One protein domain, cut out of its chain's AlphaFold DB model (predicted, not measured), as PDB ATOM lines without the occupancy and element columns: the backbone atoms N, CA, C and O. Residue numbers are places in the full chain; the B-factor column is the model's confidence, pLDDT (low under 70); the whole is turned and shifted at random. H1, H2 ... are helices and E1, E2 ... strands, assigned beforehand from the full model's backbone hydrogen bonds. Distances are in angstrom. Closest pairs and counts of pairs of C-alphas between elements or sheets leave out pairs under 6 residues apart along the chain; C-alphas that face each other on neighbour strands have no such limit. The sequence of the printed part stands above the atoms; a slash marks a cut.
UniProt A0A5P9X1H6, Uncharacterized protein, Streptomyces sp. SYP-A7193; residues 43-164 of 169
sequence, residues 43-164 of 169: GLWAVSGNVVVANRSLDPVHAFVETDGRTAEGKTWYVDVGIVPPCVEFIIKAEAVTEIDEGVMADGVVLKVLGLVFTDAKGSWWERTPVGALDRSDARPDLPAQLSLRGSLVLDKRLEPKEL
ATOM      1  N   GLY A  43      39.150 -30.735 -25.736       90.94
ATOM      2  CA  GLY A  43      39.988 -31.623 -24.941       90.94
ATOM      3  C   GLY A  43      39.939 -33.076 -25.388       90.94
ATOM      4  O   GLY A  43      39.032 -33.506 -26.097       90.94
ATOM      5  N   LEU A  44      40.942 -33.816 -24.927       88.88
ATOM      6  CA  LEU A  44      41.152 -35.229 -25.197       88.88
ATOM      7  C   LEU A  44      41.659 -35.899 -23.916       88.88
ATOM      8  O   LEU A  44      42.593 -35.390 -23.297       88.88
ATOM      9  N   TRP A  45      41.071 -37.026 -23.520       84.94
ATOM     10  CA  TRP A  45      41.566 -37.839 -22.402       84.94
ATOM     11  C   TRP A  45      41.161 -39.309 -22.552       84.94
ATOM     12  O   TRP A  45      40.303 -39.646 -23.361       84.94
ATOM     13  N   ALA A  46      41.778 -40.195 -21.769       82.50
ATOM     14  CA  ALA A  46      41.445 -41.618 -21.759       82.50
ATOM     15  C   ALA A  46      40.574 -41.979 -20.545       82.50
ATOM     16  O   ALA A  46      40.870 -41.559 -19.425       82.50
ATOM     17  N   VAL A  47      39.526 -42.783 -20.749       79.19
ATOM     18  CA  VAL A  47      38.655 -43.314 -19.683       79.19
ATOM     19  C   VAL A  47      38.398 -44.793 -19.923       79.19
ATOM     20  O   VAL A  47      37.782 -45.164 -20.919       79.19
ATOM     21  N   SER A  48      38.833 -45.643 -18.990       79.50
ATOM     22  CA  SER A  48      38.543 -47.087 -19.009       79.50
ATOM     23  C   SER A  48      38.904 -47.771 -20.338       79.50
ATOM     24  O   SER A  48      38.141 -48.586 -20.844       79.50
ATOM     25  N   GLY A  49      40.047 -47.401 -20.928       72.94
ATOM     26  CA  GLY A  49      40.507 -47.924 -22.220       72.94
ATOM     27  C   GLY A  49      39.892 -47.253 -23.452       72.94
ATOM     28  O   GLY A  49      40.328 -47.534 -24.559       72.94
ATOM     29  N   ASN A  50      38.936 -46.339 -23.281       77.69
ATOM     30  CA  ASN A  50      38.367 -45.541 -24.364       77.69
ATOM     31  C   ASN A  50      39.043 -44.176 -24.450       77.69
ATOM     32  O   ASN A  50      39.589 -43.673 -23.465       77.69
ATOM     33  N   VAL A  51      38.946 -43.554 -25.618       81.31
ATOM     34  CA  VAL A  51      39.427 -42.196 -25.864       81.31
ATOM     35  C   VAL A  51      38.222 -41.270 -25.927       81.31
ATOM     36  O   VAL A  51      37.272 -41.538 -26.654       81.31
ATOM     37  N   VAL A  52      38.245 -40.188 -25.161       85.62
ATOM     38  CA  VAL A  52      37.180 -39.187 -25.136       85.62
ATOM     39  C   VAL A  52      37.687 -37.925 -25.801       85.62
ATOM     40  O   VAL A  52      38.723 -37.396 -25.400       85.62
ATOM     41  N   VAL A  53      36.947 -37.439 -26.793       89.50
ATOM     42  CA  VAL A  53      37.144 -36.122 -27.405       89.50
ATOM     43  C   VAL A  53      35.958 -35.265 -27.016       89.50
ATOM     44  O   VAL A  53      34.820 -35.650 -27.258       89.50
ATOM     45  N   ALA A  54      36.205 -34.109 -26.417       91.81
ATOM     46  CA  ALA A  54      35.140 -33.235 -25.956       91.81
ATOM     47  C   ALA A  54      35.323 -31.813 -26.444       91.81
ATOM     48  O   ALA A  54      36.427 -31.265 -26.414       91.81
ATOM     49  N   ASN A  55      34.208 -31.200 -26.812       93.88
ATOM     50  CA  ASN A  55      34.135 -29.803 -27.165       93.88
ATOM     51  C   ASN A  55      33.276 -29.057 -26.135       93.88
ATOM     52  O   ASN A  55      32.051 -29.122 -26.164       93.88
ATOM     53  N   ARG A  56      33.925 -28.327 -25.220       93.25
ATOM     54  CA  ARG A  56      33.247 -27.401 -24.287       93.25
ATOM     55  C   ARG A  56      33.187 -25.963 -24.816       93.25
ATOM     56  O   ARG A  56      32.774 -25.059 -24.085       93.25
ATOM     57  N   SER A  57      33.658 -25.731 -26.044       91.12
ATOM     58  CA  SER A  57      33.501 -24.456 -26.746       91.12
ATOM     59  C   SER A  57      32.038 -24.247 -27.133       91.12
ATOM     60  O   SER A  57      31.256 -25.195 -27.205       91.12
ATOM     61  N   LEU A  58      31.682 -22.989 -27.394       89.94
ATOM     62  CA  LEU A  58      30.389 -22.625 -27.982       89.94
ATOM     63  C   LEU A  58      30.371 -22.812 -29.505       89.94
ATOM     64  O   LEU A  58      29.301 -22.787 -30.108       89.94
ATOM     65  N   ASP A  59      31.542 -23.024 -30.104       90.81
ATOM     66  CA  ASP A  59      31.711 -23.197 -31.541       90.81
ATOM     67  C   ASP A  59      31.980 -24.670 -31.889       90.81
ATOM     68  O   ASP A  59      32.708 -25.351 -31.157       90.81
ATOM     69  N   PRO A  60      31.426 -25.185 -33.002       91.00
ATOM     70  CA  PRO A  60      31.764 -26.513 -33.494       91.00
ATOM     71  C   PRO A  60      33.233 -26.572 -33.925       91.00
ATOM     72  O   PRO A  60      33.802 -25.580 -34.387       91.00
ATOM     73  N   VAL A  61      33.826 -27.762 -33.828       92.75
ATOM     74  CA  VAL A  61      35.192 -28.025 -34.301       92.75
ATOM     75  C   VAL A  61      35.236 -29.295 -35.134       92.75
ATOM     76  O   VAL A  61      34.466 -30.216 -34.887       92.75
ATOM     77  N   HIS A  62      36.144 -29.378 -36.103       91.00
ATOM     78  CA  HIS A  62      36.455 -30.646 -36.775       91.00
ATOM     79  C   HIS A  62      37.686 -31.249 -36.106       91.00
ATOM     80  O   HIS A  62      38.741 -30.619 -36.114       91.00
ATOM     81  N   ALA A  63      37.552 -32.428 -35.497       89.44
ATOM     82  CA  ALA A  63      38.612 -33.064 -34.720       89.44
ATOM     83  C   ALA A  63      39.243 -34.282 -35.413       89.44
ATOM     84  O   ALA A  63      38.575 -35.088 -36.058       89.44
ATOM     85  N   PHE A  64      40.543 -34.443 -35.182       87.06
ATOM     86  CA  PHE A  64      41.377 -35.562 -35.594       87.06
ATOM     87  C   PHE A  64      42.197 -36.032 -34.390       87.06
ATOM     88  O   PHE A  64      42.848 -35.231 -33.719       87.06
ATOM     89  N   VAL A  65      42.203 -37.331 -34.115       84.88
ATOM     90  CA  VAL A  65      43.056 -37.912 -33.072       84.88
ATOM     91  C   VAL A  65      44.350 -38.389 -33.709       84.88
ATOM     92  O   VAL A  65      44.331 -39.231 -34.601       84.88
ATOM     93  N   GLU A  66      45.474 -37.853 -33.250       83.19
ATOM     94  CA  GLU A  66      46.799 -38.296 -33.670       83.19
ATOM     95  C   GLU A  66      47.176 -39.591 -32.950       83.19
ATOM     96  O   GLU A  66      46.982 -39.723 -31.736       83.19
ATOM     97  N   THR A  67      47.751 -40.539 -33.686       77.69
ATOM     98  CA  THR A  67      48.192 -41.832 -33.150       77.69
ATOM     99  C   THR A  67      49.664 -42.096 -33.448       77.69
ATOM    100  O   THR A  67      50.257 -41.477 -34.328       77.69
ATOM    101  N   ASP A  68      50.266 -43.041 -32.729       74.25
ATOM    102  CA  ASP A  68      51.637 -43.500 -32.977       74.25
ATOM    103  C   ASP A  68      51.780 -44.420 -34.198       74.25
ATOM    104  O   ASP A  68      52.904 -44.745 -34.596       74.25
ATOM    105  N   GLY A  69      50.660 -44.775 -34.832       69.81
ATOM    106  CA  GLY A  69      50.631 -45.468 -36.108       69.81
ATOM    107  C   GLY A  69      51.372 -44.683 -37.188       69.81
ATOM    108  O   GLY A  69      51.290 -43.452 -37.286       69.81
ATOM    109  N   ARG A  70      52.092 -45.409 -38.048       69.56
ATOM    110  CA  ARG A  70      52.782 -44.851 -39.218       69.56
ATOM    111  C   ARG A  70      52.270 -45.500 -40.494       69.56
ATOM    112  O   ARG A  70      52.027 -46.701 -40.537       69.56
ATOM    113  N   THR A  71      52.036 -44.697 -41.526       67.00
ATOM    114  CA  THR A  71      51.675 -45.204 -42.859       67.00
ATOM    115  C   THR A  71      52.872 -45.947 -43.449       67.00
ATOM    116  O   THR A  71      54.000 -45.782 -42.979       67.00
ATOM    117  N   ALA A  72      52.664 -46.720 -44.519       65.38
ATOM    118  CA  ALA A  72      53.769 -47.341 -45.259       65.38
ATOM    119  C   ALA A  72      54.818 -46.312 -45.744       65.38
ATOM    120  O   ALA A  72      55.981 -46.648 -45.944       65.38
ATOM    121  N   GLU A  73      54.414 -45.046 -45.883       65.44
ATOM    122  CA  GLU A  73      55.245 -43.906 -46.285       65.44
ATOM    123  C   GLU A  73      55.890 -43.169 -45.089       65.44
ATOM    124  O   GLU A  73      56.536 -42.140 -45.271       65.44
ATOM    125  N   GLY A  74      55.710 -43.650 -43.853       66.62
ATOM    126  CA  GLY A  74      56.270 -43.049 -42.634       66.62
ATOM    127  C   GLY A  74      55.487 -41.853 -42.071       66.62
ATOM    128  O   GLY A  74      55.891 -41.266 -41.063       66.62
ATOM    129  N   LYS A  75      54.348 -41.491 -42.673       69.69
ATOM    130  CA  LYS A  75      53.478 -40.408 -42.178       69.69
ATOM    131  C   LYS A  75      52.701 -40.818 -40.932       69.69
ATOM    132  O   LYS A  75      52.370 -41.992 -40.788       69.69
ATOM    133  N   THR A  76      52.399 -39.858 -40.062       73.62
ATOM    134  CA  THR A  76      51.569 -40.070 -38.867       73.62
ATOM    135  C   THR A  76      50.132 -40.437 -39.247       73.62
ATOM    136  O   THR A  76      49.574 -39.868 -40.189       73.62
ATOM    137  N   TRP A  77      49.535 -41.381 -38.519       74.38
ATOM    138  CA  TRP A  77      48.119 -41.719 -38.654       74.38
ATOM    139  C   TRP A  77      47.234 -40.804 -37.820       74.38
ATOM    140  O   TRP A  77      47.489 -40.574 -36.635       74.38
ATOM    141  N   TYR A  78      46.142 -40.369 -38.442       76.81
ATOM    142  CA  TYR A  78      45.089 -39.598 -37.803       76.81
ATOM    143  C   TYR A  78      43.765 -40.344 -37.918       76.81
ATOM    144  O   TYR A  78      43.423 -40.845 -38.988       76.81
ATOM    145  N   VAL A  79      43.009 -40.382 -36.828       77.31
ATOM    146  CA  VAL A  79      41.630 -40.868 -36.810       77.31
ATOM    147  C   VAL A  79      40.705 -39.663 -36.917       77.31
ATOM    148  O   VAL A  79      40.732 -38.783 -36.058       77.31
ATOM    149  N   ASP A  80      39.904 -39.609 -37.976       80.75
ATOM    150  CA  ASP A  80      38.932 -38.535 -38.191       80.75
ATOM    151  C   ASP A  80      37.702 -38.741 -37.308       80.75
ATOM    152  O   ASP A  80      36.934 -39.690 -37.473       80.75
ATOM    153  N   VAL A  81      37.526 -37.838 -36.346       81.44
ATOM    154  CA  VAL A  81      36.370 -37.837 -35.445       81.44
ATOM    155  C   VAL A  81      35.171 -37.172 -36.122       81.44
ATOM    156  O   VAL A  81      34.031 -37.454 -35.766       81.44
ATOM    157  N   GLY A  82      35.414 -36.314 -37.116       84.25
ATOM    158  CA  GLY A  82      34.399 -35.486 -37.747       84.25
ATOM    159  C   GLY A  82      34.109 -34.203 -36.967       84.25
ATOM    160  O   GLY A  82      34.939 -33.687 -36.208       84.25
ATOM    161  N   ILE A  83      32.912 -33.662 -37.191       88.25
ATOM    162  CA  ILE A  83      32.444 -32.441 -36.536       88.25
ATOM    163  C   ILE A  83      32.016 -32.782 -35.109       88.25
ATOM    164  O   ILE A  83      31.072 -33.539 -34.905       88.25
ATOM    165  N   VAL A  84      32.674 -32.171 -34.127       89.12
ATOM    166  CA  VAL A  84      32.301 -32.208 -32.713       89.12
ATOM    167  C   VAL A  84      31.455 -30.974 -32.404       89.12
ATOM    168  O   VAL A  84      31.993 -29.855 -32.388       89.12
ATOM    169  N   PRO A  85      30.137 -31.134 -32.175       90.81
ATOM    170  CA  PRO A  85      29.266 -30.012 -31.855       90.81
ATOM    171  C   PRO A  85      29.700 -29.307 -30.564       90.81
ATOM    172  O   PRO A  85      30.409 -29.901 -29.747       90.81
ATOM    173  N   PRO A  86      29.260 -28.058 -30.346       91.62
ATOM    174  CA  PRO A  86      29.369 -27.423 -29.040       91.62
ATOM    175  C   PRO A  86      28.767 -28.319 -27.958       91.62
ATOM    176  O   PRO A  86      27.740 -28.953 -28.192       91.62
ATOM    177  N   CYS A  87      29.362 -28.323 -26.768       90.62
ATOM    178  CA  CYS A  87      28.821 -29.010 -25.593       90.62
ATOM    179  C   CYS A  87      28.715 -30.531 -25.667       90.62
ATOM    180  O   CYS A  87      27.931 -31.125 -24.928       90.62
ATOM    181  N   VAL A  88      29.494 -31.176 -26.528       90.38
ATOM    182  CA  VAL A  88      29.410 -32.625 -26.726       90.38
ATOM    183  C   VAL A  88      30.751 -33.283 -26.443       90.38
ATOM    184  O   VAL A  88      31.813 -32.759 -26.787       90.38
ATOM    185  N   GLU A  89      30.697 -34.458 -25.822       89.94
ATOM    186  CA  GLU A  89      31.791 -35.419 -25.821       89.94
ATOM    187  C   GLU A  89      31.452 -36.639 -26.680       89.94
ATOM    188  O   GLU A  89      30.328 -37.142 -26.677       89.94
ATOM    189  N   PHE A  90      32.452 -37.118 -27.410       86.94
ATOM    190  CA  PHE A  90      32.424 -38.376 -28.130       86.94
ATOM    191  C   PHE A  90      33.355 -39.374 -27.462       86.94
ATOM    192  O   PHE A  90      34.496 -39.053 -27.126       86.94
ATOM    193  N   ILE A  91      32.873 -40.607 -27.325       83.75
ATOM    194  CA  ILE A  91      33.653 -41.724 -26.799       83.75
ATOM    195  C   ILE A  91      34.049 -42.627 -27.962       83.75
ATOM    196  O   ILE A  91      33.220 -43.328 -28.541       83.75
ATOM    197  N   ILE A  92      35.337 -42.640 -28.272       78.56
ATOM    198  CA  ILE A  92      35.950 -43.544 -29.235       78.56
ATOM    199  C   ILE A  92      36.319 -44.826 -28.485       78.56
ATOM    200  O   ILE A  92      37.232 -44.846 -27.652       78.56
ATOM    201  N   LYS A  93      35.576 -45.902 -28.759       73.25
ATOM    202  CA  LYS A  93      35.838 -47.223 -28.177       73.25
ATOM    203  C   LYS A  93      37.128 -47.807 -28.751       73.25
ATOM    204  O   LYS A  93      37.361 -47.690 -29.952       73.25
ATOM    205  N   ALA A  94      37.928 -48.481 -27.924       65.12
ATOM    206  CA  ALA A  94      39.173 -49.125 -28.369       65.12
ATOM    207  C   ALA A  94      38.950 -50.096 -29.543       65.12
ATOM    208  O   ALA A  94      39.725 -50.117 -30.491       65.12
ATOM    209  N   GLU A  95      37.838 -50.830 -29.510       60.88
ATOM    210  CA  GLU A  95      37.421 -51.779 -30.551       60.88
ATOM    211  C   GLU A  95      37.112 -51.093 -31.888       60.88
ATOM    212  O   GLU A  95      37.375 -51.639 -32.959       60.88
ATOM    213  N   ALA A  96      36.586 -49.862 -31.830       59.72
ATOM    214  CA  ALA A  96      36.354 -49.082 -33.031       59.72
ATOM    215  C   ALA A  96      37.690 -48.766 -33.699       59.72
ATOM    216  O   ALA A  96      37.775 -48.881 -34.904       59.72
ATOM    217  N   VAL A  97      38.745 -48.467 -32.939       54.78
ATOM    218  CA  VAL A  97      40.077 -48.168 -33.488       54.78
ATOM    219  C   VAL A  97      40.723 -49.392 -34.160       54.78
ATOM    220  O   VAL A  97      41.471 -49.223 -35.118       54.78
ATOM    221  N   THR A  98      40.408 -50.615 -33.716       47.25
ATOM    222  CA  THR A  98      40.987 -51.861 -34.256       47.25
ATOM    223  C   THR A  98      40.274 -52.420 -35.492       47.25
ATOM    224  O   THR A  98      40.938 -52.968 -36.362       47.25
ATOM    225  N   GLU A  99      38.949 -52.275 -35.617       42.31
ATOM    226  CA  GLU A  99      38.198 -52.726 -36.815       42.31
ATOM    227  C   GLU A  99      38.411 -51.831 -38.041       42.31
ATOM    228  O   GLU A  99      37.994 -52.140 -39.157       42.31
ATOM    229  N   ILE A 100      38.998 -50.666 -37.806       47.31
ATOM    230  CA  ILE A 100      39.073 -49.579 -38.761       47.31
ATOM    231  C   ILE A 100      40.092 -49.871 -39.881       47.31
ATOM    232  O   ILE A 100      40.045 -49.226 -40.926       47.31
ATOM    233  N   ASP A 101      40.945 -50.888 -39.728       43.81
ATOM    234  CA  ASP A 101      41.924 -51.235 -40.754       43.81
ATOM    235  C   ASP A 101      42.336 -52.721 -40.771       43.81
ATOM    236  O   ASP A 101      43.485 -53.077 -40.503       43.81
ATOM    237  N   GLU A 102      41.413 -53.605 -41.165       37.59
ATOM    238  CA  GLU A 102      41.729 -55.009 -41.504       37.59
ATOM    239  C   GLU A 102      42.689 -55.141 -42.718       37.59
ATOM    240  O   GLU A 102      43.097 -56.246 -43.074       37.59
ATOM    241  N   GLY A 103      43.059 -54.035 -43.381       37.47
ATOM    242  CA  GLY A 103      43.945 -54.028 -44.548       37.47
ATOM    243  C   GLY A 103      45.415 -53.711 -44.255       37.47
ATOM    244  O   GLY A 103      46.273 -54.076 -45.062       37.47
ATOM    245  N   VAL A 104      45.726 -53.034 -43.141       42.00
ATOM    246  CA  VAL A 104      47.092 -52.542 -42.849       42.00
ATOM    247  C   VAL A 104      47.552 -52.832 -41.412       42.00
ATOM    248  O   VAL A 104      48.755 -52.804 -41.144       42.00
ATOM    249  N   MET A 105      46.652 -53.176 -40.485       44.25
ATOM    250  CA  MET A 105      47.026 -53.500 -39.105       44.25
ATOM    251  C   MET A 105      47.168 -55.015 -38.928       44.25
ATOM    252  O   MET A 105      46.216 -55.767 -39.099       44.25
ATOM    253  N   ALA A 106      48.367 -55.480 -38.565       37.88
ATOM    254  CA  ALA A 106      48.523 -56.834 -38.040       37.88
ATOM    255  C   ALA A 106      47.684 -56.961 -36.755       37.88
ATOM    256  O   ALA A 106      47.734 -56.071 -35.904       37.88
ATOM    257  N   ASP A 107      46.920 -58.045 -36.638       38.94
ATOM    258  CA  ASP A 107      46.023 -58.335 -35.517       38.94
ATOM    259  C   ASP A 107      46.617 -57.932 -34.151       38.94
ATOM    260  O   ASP A 107      47.678 -58.412 -33.746       38.94
ATOM    261  N   GLY A 108      45.913 -57.062 -33.414       40.53
ATOM    262  CA  GLY A 108      46.219 -56.754 -32.009       40.53
ATOM    263  C   GLY A 108      47.086 -55.518 -31.730       40.53
ATOM    264  O   GLY A 108      47.551 -55.360 -30.598       40.53
ATOM    265  N   VAL A 109      47.303 -54.622 -32.699       45.94
ATOM    266  CA  VAL A 109      48.005 -53.349 -32.449       45.94
ATOM    267  C   VAL A 109      47.084 -52.354 -31.734       45.94
ATOM    268  O   VAL A 109      46.118 -51.846 -32.295       45.94
ATOM    269  N   VAL A 110      47.409 -52.049 -30.476       54.97
ATOM    270  CA  VAL A 110      46.782 -50.961 -29.712       54.97
ATOM    271  C   VAL A 110      47.437 -49.644 -30.134       54.97
ATOM    272  O   VAL A 110      48.570 -49.379 -29.738       54.97
ATOM    273  N   LEU A 111      46.743 -48.827 -30.931       62.38
ATOM    274  CA  LEU A 111      47.225 -47.492 -31.299       62.38
ATOM    275  C   LEU A 111      47.274 -46.586 -30.064       62.38
ATOM    276  O   LEU A 111      46.275 -46.403 -29.360       62.38
ATOM    277  N   LYS A 112      48.439 -45.995 -29.799       71.31
ATOM    278  CA  LYS A 112      48.608 -45.021 -28.724       71.31
ATOM    279  C   LYS A 112      48.213 -43.645 -29.232       71.31
ATOM    280  O   LYS A 112      48.737 -43.167 -30.233       71.31
ATOM    281  N   VAL A 113      47.339 -42.972 -28.492       77.88
ATOM    282  CA  VAL A 113      46.980 -41.585 -28.782       77.88
ATOM    283  C   VAL A 113      48.134 -40.652 -28.422       77.88
ATOM    284  O   VAL A 113      48.614 -40.651 -27.284       77.88
ATOM    285  N   LEU A 114      48.565 -39.859 -29.399       79.56
ATOM    286  CA  LEU A 114      49.660 -38.900 -29.276       79.56
ATOM    287  C   LEU A 114      49.191 -37.464 -29.102       79.56
ATOM    288  O   LEU A 114      49.950 -36.676 -28.551       79.56
ATOM    289  N   GLY A 115      47.968 -37.137 -29.515       85.50
ATOM    290  CA  GLY A 115      47.459 -35.775 -29.467       85.50
ATOM    291  C   GLY A 115      46.086 -35.626 -30.106       85.50
ATOM    292  O   GLY A 115      45.523 -36.563 -30.672       85.50
ATOM    293  N   LEU A 116      45.543 -34.423 -29.981       88.62
ATOM    294  CA  LEU A 116      44.325 -33.983 -30.638       88.62
ATOM    295  C   LEU A 116      44.683 -32.836 -31.571       88.62
ATOM    296  O   LEU A 116      45.209 -31.819 -31.131       88.62
ATOM    297  N   VAL A 117      44.320 -32.973 -32.834       91.06
ATOM    298  CA  VAL A 117      44.377 -31.892 -33.807       91.06
ATOM    299  C   VAL A 117      42.955 -31.492 -34.149       91.06
ATOM    300  O   VAL A 117      42.104 -32.352 -34.352       91.06
ATOM    301  N   PHE A 118      42.664 -30.201 -34.219       92.12
ATOM    302  CA  PHE A 118      41.338 -29.754 -34.620       92.12
ATOM    303  C   PHE A 118      41.371 -28.443 -35.386       92.12
ATOM    304  O   PHE A 118      42.309 -27.653 -35.280       92.12
ATOM    305  N   THR A 119      40.317 -28.226 -36.162       91.69
ATOM    306  CA  THR A 119      40.045 -26.961 -36.835       91.69
ATOM    307  C   THR A 119      38.868 -26.277 -36.153       91.69
ATOM    308  O   THR A 119      37.821 -26.899 -35.957       91.69
ATOM    309  N   ASP A 120      39.040 -25.010 -35.780       90.31
ATOM    310  CA  ASP A 120      37.948 -24.196 -35.241       90.31
ATOM    311  C   ASP A 120      36.995 -23.693 -36.343       90.31
ATOM    312  O   ASP A 120      37.260 -23.823 -37.541       90.31
ATOM    313  N   ALA A 121      35.877 -23.082 -35.945       87.62
ATOM    314  CA  ALA A 121      34.891 -22.523 -36.873       87.62
ATOM    315  C   ALA A 121      35.445 -21.409 -37.790       87.62
ATOM    316  O   ALA A 121      34.825 -21.090 -38.806       87.62
ATOM    317  N   LYS A 122      36.601 -20.818 -37.457       86.44
ATOM    318  CA  LYS A 122      37.288 -19.803 -38.273       86.44
ATOM    319  C   LYS A 122      38.319 -20.414 -39.229       86.44
ATOM    320  O   LYS A 122      38.883 -19.689 -40.047       86.44
ATOM    321  N   GLY A 123      38.551 -21.726 -39.158       85.06
ATOM    322  CA  GLY A 123      39.512 -22.437 -39.996       85.06
ATOM    323  C   GLY A 123      40.928 -22.510 -39.421       85.06
ATOM    324  O   GLY A 123      41.828 -22.973 -40.124       85.06
ATOM    325  N   SER A 124      41.158 -22.066 -38.180       88.88
ATOM    326  CA  SER A 124      42.486 -22.139 -37.558       88.88
ATOM    327  C   SER A 124      42.767 -23.554 -37.062       88.88
ATOM    328  O   SER A 124      41.884 -24.198 -36.491       88.88
ATOM    329  N   TRP A 125      44.003 -24.022 -37.251       90.31
ATOM    330  CA  TRP A 125      44.442 -25.322 -36.758       90.31
ATOM    331  C   TRP A 125      45.030 -25.207 -35.362       90.31
ATOM    332  O   TRP A 125      45.828 -24.316 -35.060       90.31
ATOM    333  N   TRP A 126      44.656 -26.166 -34.533       92.25
ATOM    334  CA  TRP A 126      45.104 -26.278 -33.162       92.25
ATOM    335  C   TRP A 126      45.610 -27.687 -32.915       92.25
ATOM    336  O   TRP A 126      44.984 -28.662 -33.330       92.25
ATOM    337  N   GLU A 127      46.729 -27.778 -32.214       90.75
ATOM    338  CA  GLU A 127      47.295 -29.031 -31.745       90.75
ATOM    339  C   GLU A 127      47.299 -29.023 -30.224       90.75
ATOM    340  O   GLU A 127      47.764 -28.081 -29.574       90.75
ATOM    341  N   ARG A 128      46.739 -30.081 -29.650       88.12
ATOM    342  CA  ARG A 128      46.708 -30.309 -28.219       88.12
ATOM    343  C   ARG A 128      47.408 -31.613 -27.893       88.12
ATOM    344  O   ARG A 128      46.938 -32.699 -28.225       88.12
ATOM    345  N   THR A 129      48.485 -31.495 -27.131       81.56
ATOM    346  CA  THR A 129      49.164 -32.658 -26.563       81.56
ATOM    347  C   THR A 129      48.316 -33.301 -25.450       81.56
ATOM    348  O   THR A 129      47.546 -32.608 -24.776       81.56
ATOM    349  N   PRO A 130      48.497 -34.600 -25.155       71.00
ATOM    350  CA  PRO A 130      47.811 -35.289 -24.062       71.00
ATOM    351  C   PRO A 130      48.106 -34.681 -22.686       71.00
ATOM    352  O   PRO A 130      47.323 -34.838 -21.756       71.00
ATOM    353  N   VAL A 131      49.231 -33.966 -22.552       71.19
ATOM    354  CA  VAL A 131      49.636 -33.259 -21.324       71.19
ATOM    355  C   VAL A 131      49.065 -31.838 -21.229       71.19
ATOM    356  O   VAL A 131      49.346 -31.124 -20.270       71.19
ATOM    357  N   GLY A 132      48.242 -31.426 -22.196       73.31
ATOM    358  CA  GLY A 132      47.435 -30.210 -22.129       73.31
ATOM    359  C   GLY A 132      48.037 -28.973 -22.794       73.31
ATOM    360  O   GLY A 132      47.337 -27.961 -22.858       73.31
ATOM    361  N   ALA A 133      49.267 -29.038 -23.318       85.31
ATOM    362  CA  ALA A 133      49.815 -27.953 -24.136       85.31
ATOM    363  C   ALA A 133      48.946 -27.757 -25.385       85.31
ATOM    364  O   ALA A 133      48.532 -28.749 -25.988       85.31
ATOM    365  N   LEU A 134      48.652 -26.496 -25.708       89.38
ATOM    366  CA  LEU A 134      47.809 -26.085 -26.825       89.38
ATOM    367  C   LEU A 134      48.564 -25.057 -27.660       89.38
ATOM    368  O   LEU A 134      48.794 -23.930 -27.196       89.38
ATOM    369  N   ASP A 135      48.851 -25.437 -28.894       88.12
ATOM    370  CA  ASP A 135      49.571 -24.621 -29.854       88.12
ATOM    371  C   ASP A 135      48.714 -24.390 -31.097       88.12
ATOM    372  O   ASP A 135      47.971 -25.261 -31.554       88.12
ATOM    373  N   ARG A 136      48.788 -23.168 -31.621       86.38
ATOM    374  CA  ARG A 136      48.183 -22.820 -32.904       86.38
ATOM    375  C   ARG A 136      49.170 -23.205 -33.994       86.38
ATOM    376  O   ARG A 136      50.333 -22.815 -33.925       86.38
ATOM    377  N   SER A 137      48.695 -23.928 -34.999       77.94
ATOM    378  CA  SER A 137      49.465 -24.195 -36.206       77.94
ATOM    379  C   SER A 137      48.900 -23.372 -37.354       77.94
ATOM    380  O   SER A 137      47.708 -23.426 -37.650       77.94
ATOM    381  N   ASP A 138      49.761 -22.624 -38.036       68.19
ATOM    382  CA  ASP A 138      49.392 -21.955 -39.288       68.19
ATOM    383  C   ASP A 138      49.464 -22.918 -40.486       68.19
ATOM    384  O   ASP A 138      48.948 -22.635 -41.567       68.19
ATOM    385  N   ALA A 139      50.092 -24.082 -40.294       65.69
ATOM    386  CA  ALA A 139      50.167 -25.141 -41.283       65.69
ATOM    387  C   ALA A 139      49.099 -26.202 -41.004       65.69
ATOM    388  O   ALA A 139      48.985 -26.723 -39.890       65.69
ATOM    389  N   ARG A 140      48.362 -26.582 -42.052       67.69
ATOM    390  CA  ARG A 140      47.604 -27.832 -42.038       67.69
ATOM    391  C   ARG A 140      48.609 -28.964 -41.765       67.69
ATOM    392  O   ARG A 140      49.618 -29.014 -42.473       67.69
ATOM    393  N   PRO A 141      48.362 -29.859 -40.791       66.88
ATOM    394  CA  PRO A 141      49.193 -31.045 -40.633       66.88
ATOM    395  C   PRO A 141      49.262 -31.794 -41.967       66.88
ATOM    396  O   PRO A 141      48.325 -31.698 -42.767       66.88
ATOM    397  N   ASP A 142      50.336 -32.546 -42.222       63.34
ATOM    398  CA  ASP A 142      50.428 -33.456 -43.379       63.34
ATOM    399  C   ASP A 142      49.468 -34.643 -43.175       63.34
ATOM    400  O   ASP A 142      49.866 -35.796 -43.011       63.34
ATOM    401  N   LEU A 143      48.174 -34.325 -43.108       60.38
ATOM    402  CA  LEU A 143      47.071 -35.256 -43.066       60.38
ATOM    403  C   LEU A 143      47.147 -36.034 -44.379       60.38
ATOM    404  O   LEU A 143      47.105 -35.406 -45.446       60.38
ATOM    405  N   PRO A 144      47.261 -37.372 -44.339       52.12
ATOM    406  CA  PRO A 144      47.302 -38.166 -45.552       52.12
ATOM    407  C   PRO A 144      46.137 -37.761 -46.461       52.12
ATOM    408  O   PRO A 144      44.992 -37.685 -46.014       52.12
ATOM    409  N   ALA A 145      46.398 -37.516 -47.749       42.34
ATOM    410  CA  ALA A 145      45.357 -37.130 -48.708       42.34
ATOM    411  C   ALA A 145      44.186 -38.140 -48.754       42.34
ATOM    412  O   ALA A 145      43.070 -37.790 -49.143       42.34
ATOM    413  N   GLN A 146      44.413 -39.376 -48.294       40.00
ATOM    414  CA  GLN A 146      43.411 -40.433 -48.152       40.00
ATOM    415  C   GLN A 146      42.400 -40.228 -47.007       40.00
ATOM    416  O   GLN A 146      41.284 -40.742 -47.126       40.00
ATOM    417  N   LEU A 147      42.707 -39.409 -45.988       43.78
ATOM    418  CA  LEU A 147      41.696 -38.930 -45.032       43.78
ATOM    419  C   LEU A 147      40.682 -37.995 -45.705       43.78
ATOM    420  O   LEU A 147      39.583 -37.818 -45.205       43.78
ATOM    421  N   SER A 148      41.004 -37.397 -46.857       38.66
ATOM    422  CA  SER A 148      40.058 -36.469 -47.482       38.66
ATOM    423  C   SER A 148      38.942 -37.153 -48.270       38.66
ATOM    424  O   SER A 148      37.871 -36.567 -48.355       38.66
ATOM    425  N   LEU A 149      39.122 -38.361 -48.832       35.91
ATOM    426  CA  LEU A 149      38.145 -38.858 -49.821       35.91
ATOM    427  C   LEU A 149      37.968 -40.383 -49.972       35.91
ATOM    428  O   LEU A 149      37.118 -40.772 -50.773       35.91
ATOM    429  N   ARG A 150      38.686 -41.271 -49.257       30.66
ATOM    430  CA  ARG A 150      38.406 -42.730 -49.361       30.66
ATOM    431  C   ARG A 150      38.874 -43.645 -48.219       30.66
ATOM    432  O   ARG A 150      38.721 -44.853 -48.343       30.66
ATOM    433  N   GLY A 151      39.384 -43.093 -47.124       32.81
ATOM    434  CA  GLY A 151      39.800 -43.862 -45.948       32.81
ATOM    435  C   GLY A 151      39.834 -43.042 -44.659       32.81
ATOM    436  O   GLY A 151      40.432 -43.487 -43.688       32.81
ATOM    437  N   SER A 152      39.204 -41.858 -44.624       35.75
ATOM    438  CA  SER A 152      38.808 -41.288 -43.334       35.75
ATOM    439  C   SER A 152      37.803 -42.256 -42.753       35.75
ATOM    440  O   SER A 152      36.708 -42.422 -43.296       35.75
ATOM    441  N   LEU A 153      38.183 -42.945 -41.692       45.69
ATOM    442  CA  LEU A 153      37.244 -43.729 -40.926       45.69
ATOM    443  C   LEU A 153      36.408 -42.784 -40.104       45.69
ATOM    444  O   LEU A 153      36.669 -42.517 -38.942       45.69
ATOM    445  N   VAL A 154      35.408 -42.266 -40.814       48.19
ATOM    446  CA  VAL A 154      34.265 -41.527 -40.325       48.19
ATOM    447  C   VAL A 154      33.642 -42.370 -39.213       48.19
ATOM    448  O   VAL A 154      32.800 -43.241 -39.441       48.19
ATOM    449  N   LEU A 155      34.101 -42.118 -37.988       53.62
ATOM    450  CA  LEU A 155      33.573 -42.694 -36.758       53.62
ATOM    451  C   LEU A 155      32.119 -42.248 -36.497       53.62
ATOM    452  O   LEU A 155      31.458 -42.810 -35.632       53.62
ATOM    453  N   ASP A 156      31.605 -41.294 -37.281       48.47
ATOM    454  CA  ASP A 156      30.296 -40.622 -37.189       48.47
ATOM    455  C   ASP A 156      29.091 -41.568 -36.998       48.47
ATOM    456  O   ASP A 156      28.092 -41.201 -36.396       48.47
ATOM    457  N   LYS A 157      29.170 -42.835 -37.437       47.47
ATOM    458  CA  LYS A 157      28.090 -43.825 -37.215       47.47
ATOM    459  C   LYS A 157      28.239 -44.689 -35.958       47.47
ATOM    460  O   LYS A 157      27.358 -45.502 -35.686       47.47
ATOM    461  N   ARG A 158      29.352 -44.578 -35.233       56.16
ATOM    462  CA  ARG A 158      29.702 -45.412 -34.065       56.16
ATOM    463  C   ARG A 158      29.972 -44.599 -32.800       56.16
ATOM    464  O   ARG A 158      30.088 -45.190 -31.728       56.16
ATOM    465  N   LEU A 159      30.104 -43.280 -32.919       66.44
ATOM    466  CA  LEU A 159      30.259 -42.396 -31.773       66.44
ATOM    467  C   LEU A 159      28.883 -42.025 -31.248       66.44
ATOM    468  O   LEU A 159      28.057 -41.463 -31.960       66.44
ATOM    469  N   GLU A 160      28.649 -42.346 -29.986       71.25
ATOM    470  CA  GLU A 160      27.473 -41.879 -29.270       71.25
ATOM    471  C   GLU A 160      27.816 -40.503 -28.681       71.25
ATOM    472  O   GLU A 160      28.696 -40.427 -27.815       71.25
ATOM    473  N   PRO A 161      27.197 -39.407 -29.165       78.62
ATOM    474  CA  PRO A 161      27.365 -38.103 -28.545       78.62
ATOM    475  C   PRO A 161      26.780 -38.138 -27.142       78.62
ATOM    476  O   PRO A 161      25.658 -38.604 -26.928       78.62
ATOM    477  N   LYS A 162      27.519 -37.580 -26.191       84.81
ATOM    478  CA  LYS A 162      27.017 -37.301 -24.854       84.81
ATOM    479  C   LYS A 162      27.095 -35.808 -24.589       84.81
ATOM    480  O   LYS A 162      28.146 -35.192 -24.753       84.81
ATOM    481  N   GLU A 163      25.967 -35.234 -24.192       84.88
ATOM    482  CA  GLU A 163      25.902 -33.829 -23.803       84.88
ATOM    483  C   GLU A 163      26.690 -33.595 -22.511       84.88
ATOM    484  O   GLU A 163      26.664 -34.399 -21.572       84.88
ATOM    485  N   LEU A 164      27.410 -32.480 -22.481       82.38
ATOM    486  CA  LEU A 164      28.163 -32.020 -21.327       82.38
ATOM    487  C   LEU A 164      27.298 -31.068 -20.503       82.38
ATOM    488  O   LEU A 164      26.738 -30.113 -21.031       82.38
TER     489      LEU A 164
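AT A GLANCE: This is residues 43 to 164 of the 169 residues of an uncharacterized protein of Streptomyces sp. SYP-A7193 (UniProt A0A5P9X1H6). Two strongly twisted antiparallel sheets lie partly face to face as a sandwich, with E7 and E8 of the larger sheet reaching past the smaller one, and one short helix, H1, at one end of the smaller sheet. A link of 23 residues runs from E8, at one edge of the larger sheet, past that sheet's other edge strand E4 to E9, at an edge of the smaller sheet. The printed part has 122 residues with nine named strands and one named helix, in the order E1 E2 E3 E4 E5 H1 E6 E7 E8 E9; the sheets run E4 E3 E6 E7 E8 and E1 E2 E5 E9. The class is mostly strand, though 59 residues, under half, are in named elements. The whole is compact, with a radius of gyration of the C-alphas of 13.7 A, and spans 40 by 32 by 28 A.

HOW THE PARTS SIT: The larger sheet has E4, residues 76 to 84, and E8, residues 134 to 137, as edge strands; between them lie E3, residues 61 to 70, E6, residues 113 to 119, and E7, residues 125 to 128. E3 and E4 form a hairpin at 159 degrees between directions, with N 65 and O 79 2.8 A apart. E3 bends by 61 degrees at residue 67. E3 and E6 are antiparallel at 148 degrees, with N 64 and O 117 2.7 A apart. E6, E7 and E8 make a meander, each strand the antiparallel neighbour of the one before; N 128 and O 116 are 2.7 A apart, and N 127 and O 135 2.9 A. The smaller sheet holds E1, residues 43 to 47, E2, residues 50 to 55, E5, residues 88 to 92, and E9, residues 161 to 163. E1 and E2 form a hairpin, with N 45 and O 52 3.0 A apart. N 90 of E5 and O 53 of E2 are 2.8 A apart, and N 162 of E9 and O 89 of E5 are 2.9 A apart. The two sheets form a sandwich, two sheets face to face: the parts that face each other are 10.9 A centre to centre, with strands at 33 degrees. Across it, the closest C-alphas of E1 and E6 are those of Leu 44 and Leu 116, 6.4 A apart, and those of E2 and E4 are Asn 55 and Val 84, 6.3 A apart. H1, residues 94 to 99, only grazes the smaller sheet, with its residues 94 to 97; every O i to N i+4 pair in it is within hydrogen-bond range. E8 and E9 are apart.

IN THESE COORDINATES: E3, residues 61 to 70, is 24.8 A long from C-alpha 61 at (35.192, -28.025, -34.301) to C-alpha 70. E4, residues 76 to 84, measures 21.7 A, E6, residues 113 to 119, 18.1 A, and E2, residues 50 to 55, 16.5 A. E1 begins at C-alpha 43, (39.988, -31.623, -24.941), and E9 ends at C-alpha 163, (25.902, -33.829, -23.803). E5, H1, E7 and E8 are shorter than these four longer strands.

THE WHOLE: The two C-alphas farthest apart, those of Leu 58 and Ala 106, are 40.0 A from each other. The printed part has no cut. The long links are H1 to E6, with 13 residues between, and E8 to E9, with 23; the other links are tight. The mean pLDDT of the printed part is 72.0, and 47 residues are under 70: residues 69 to 75, 94 to 111 and 138 to 159.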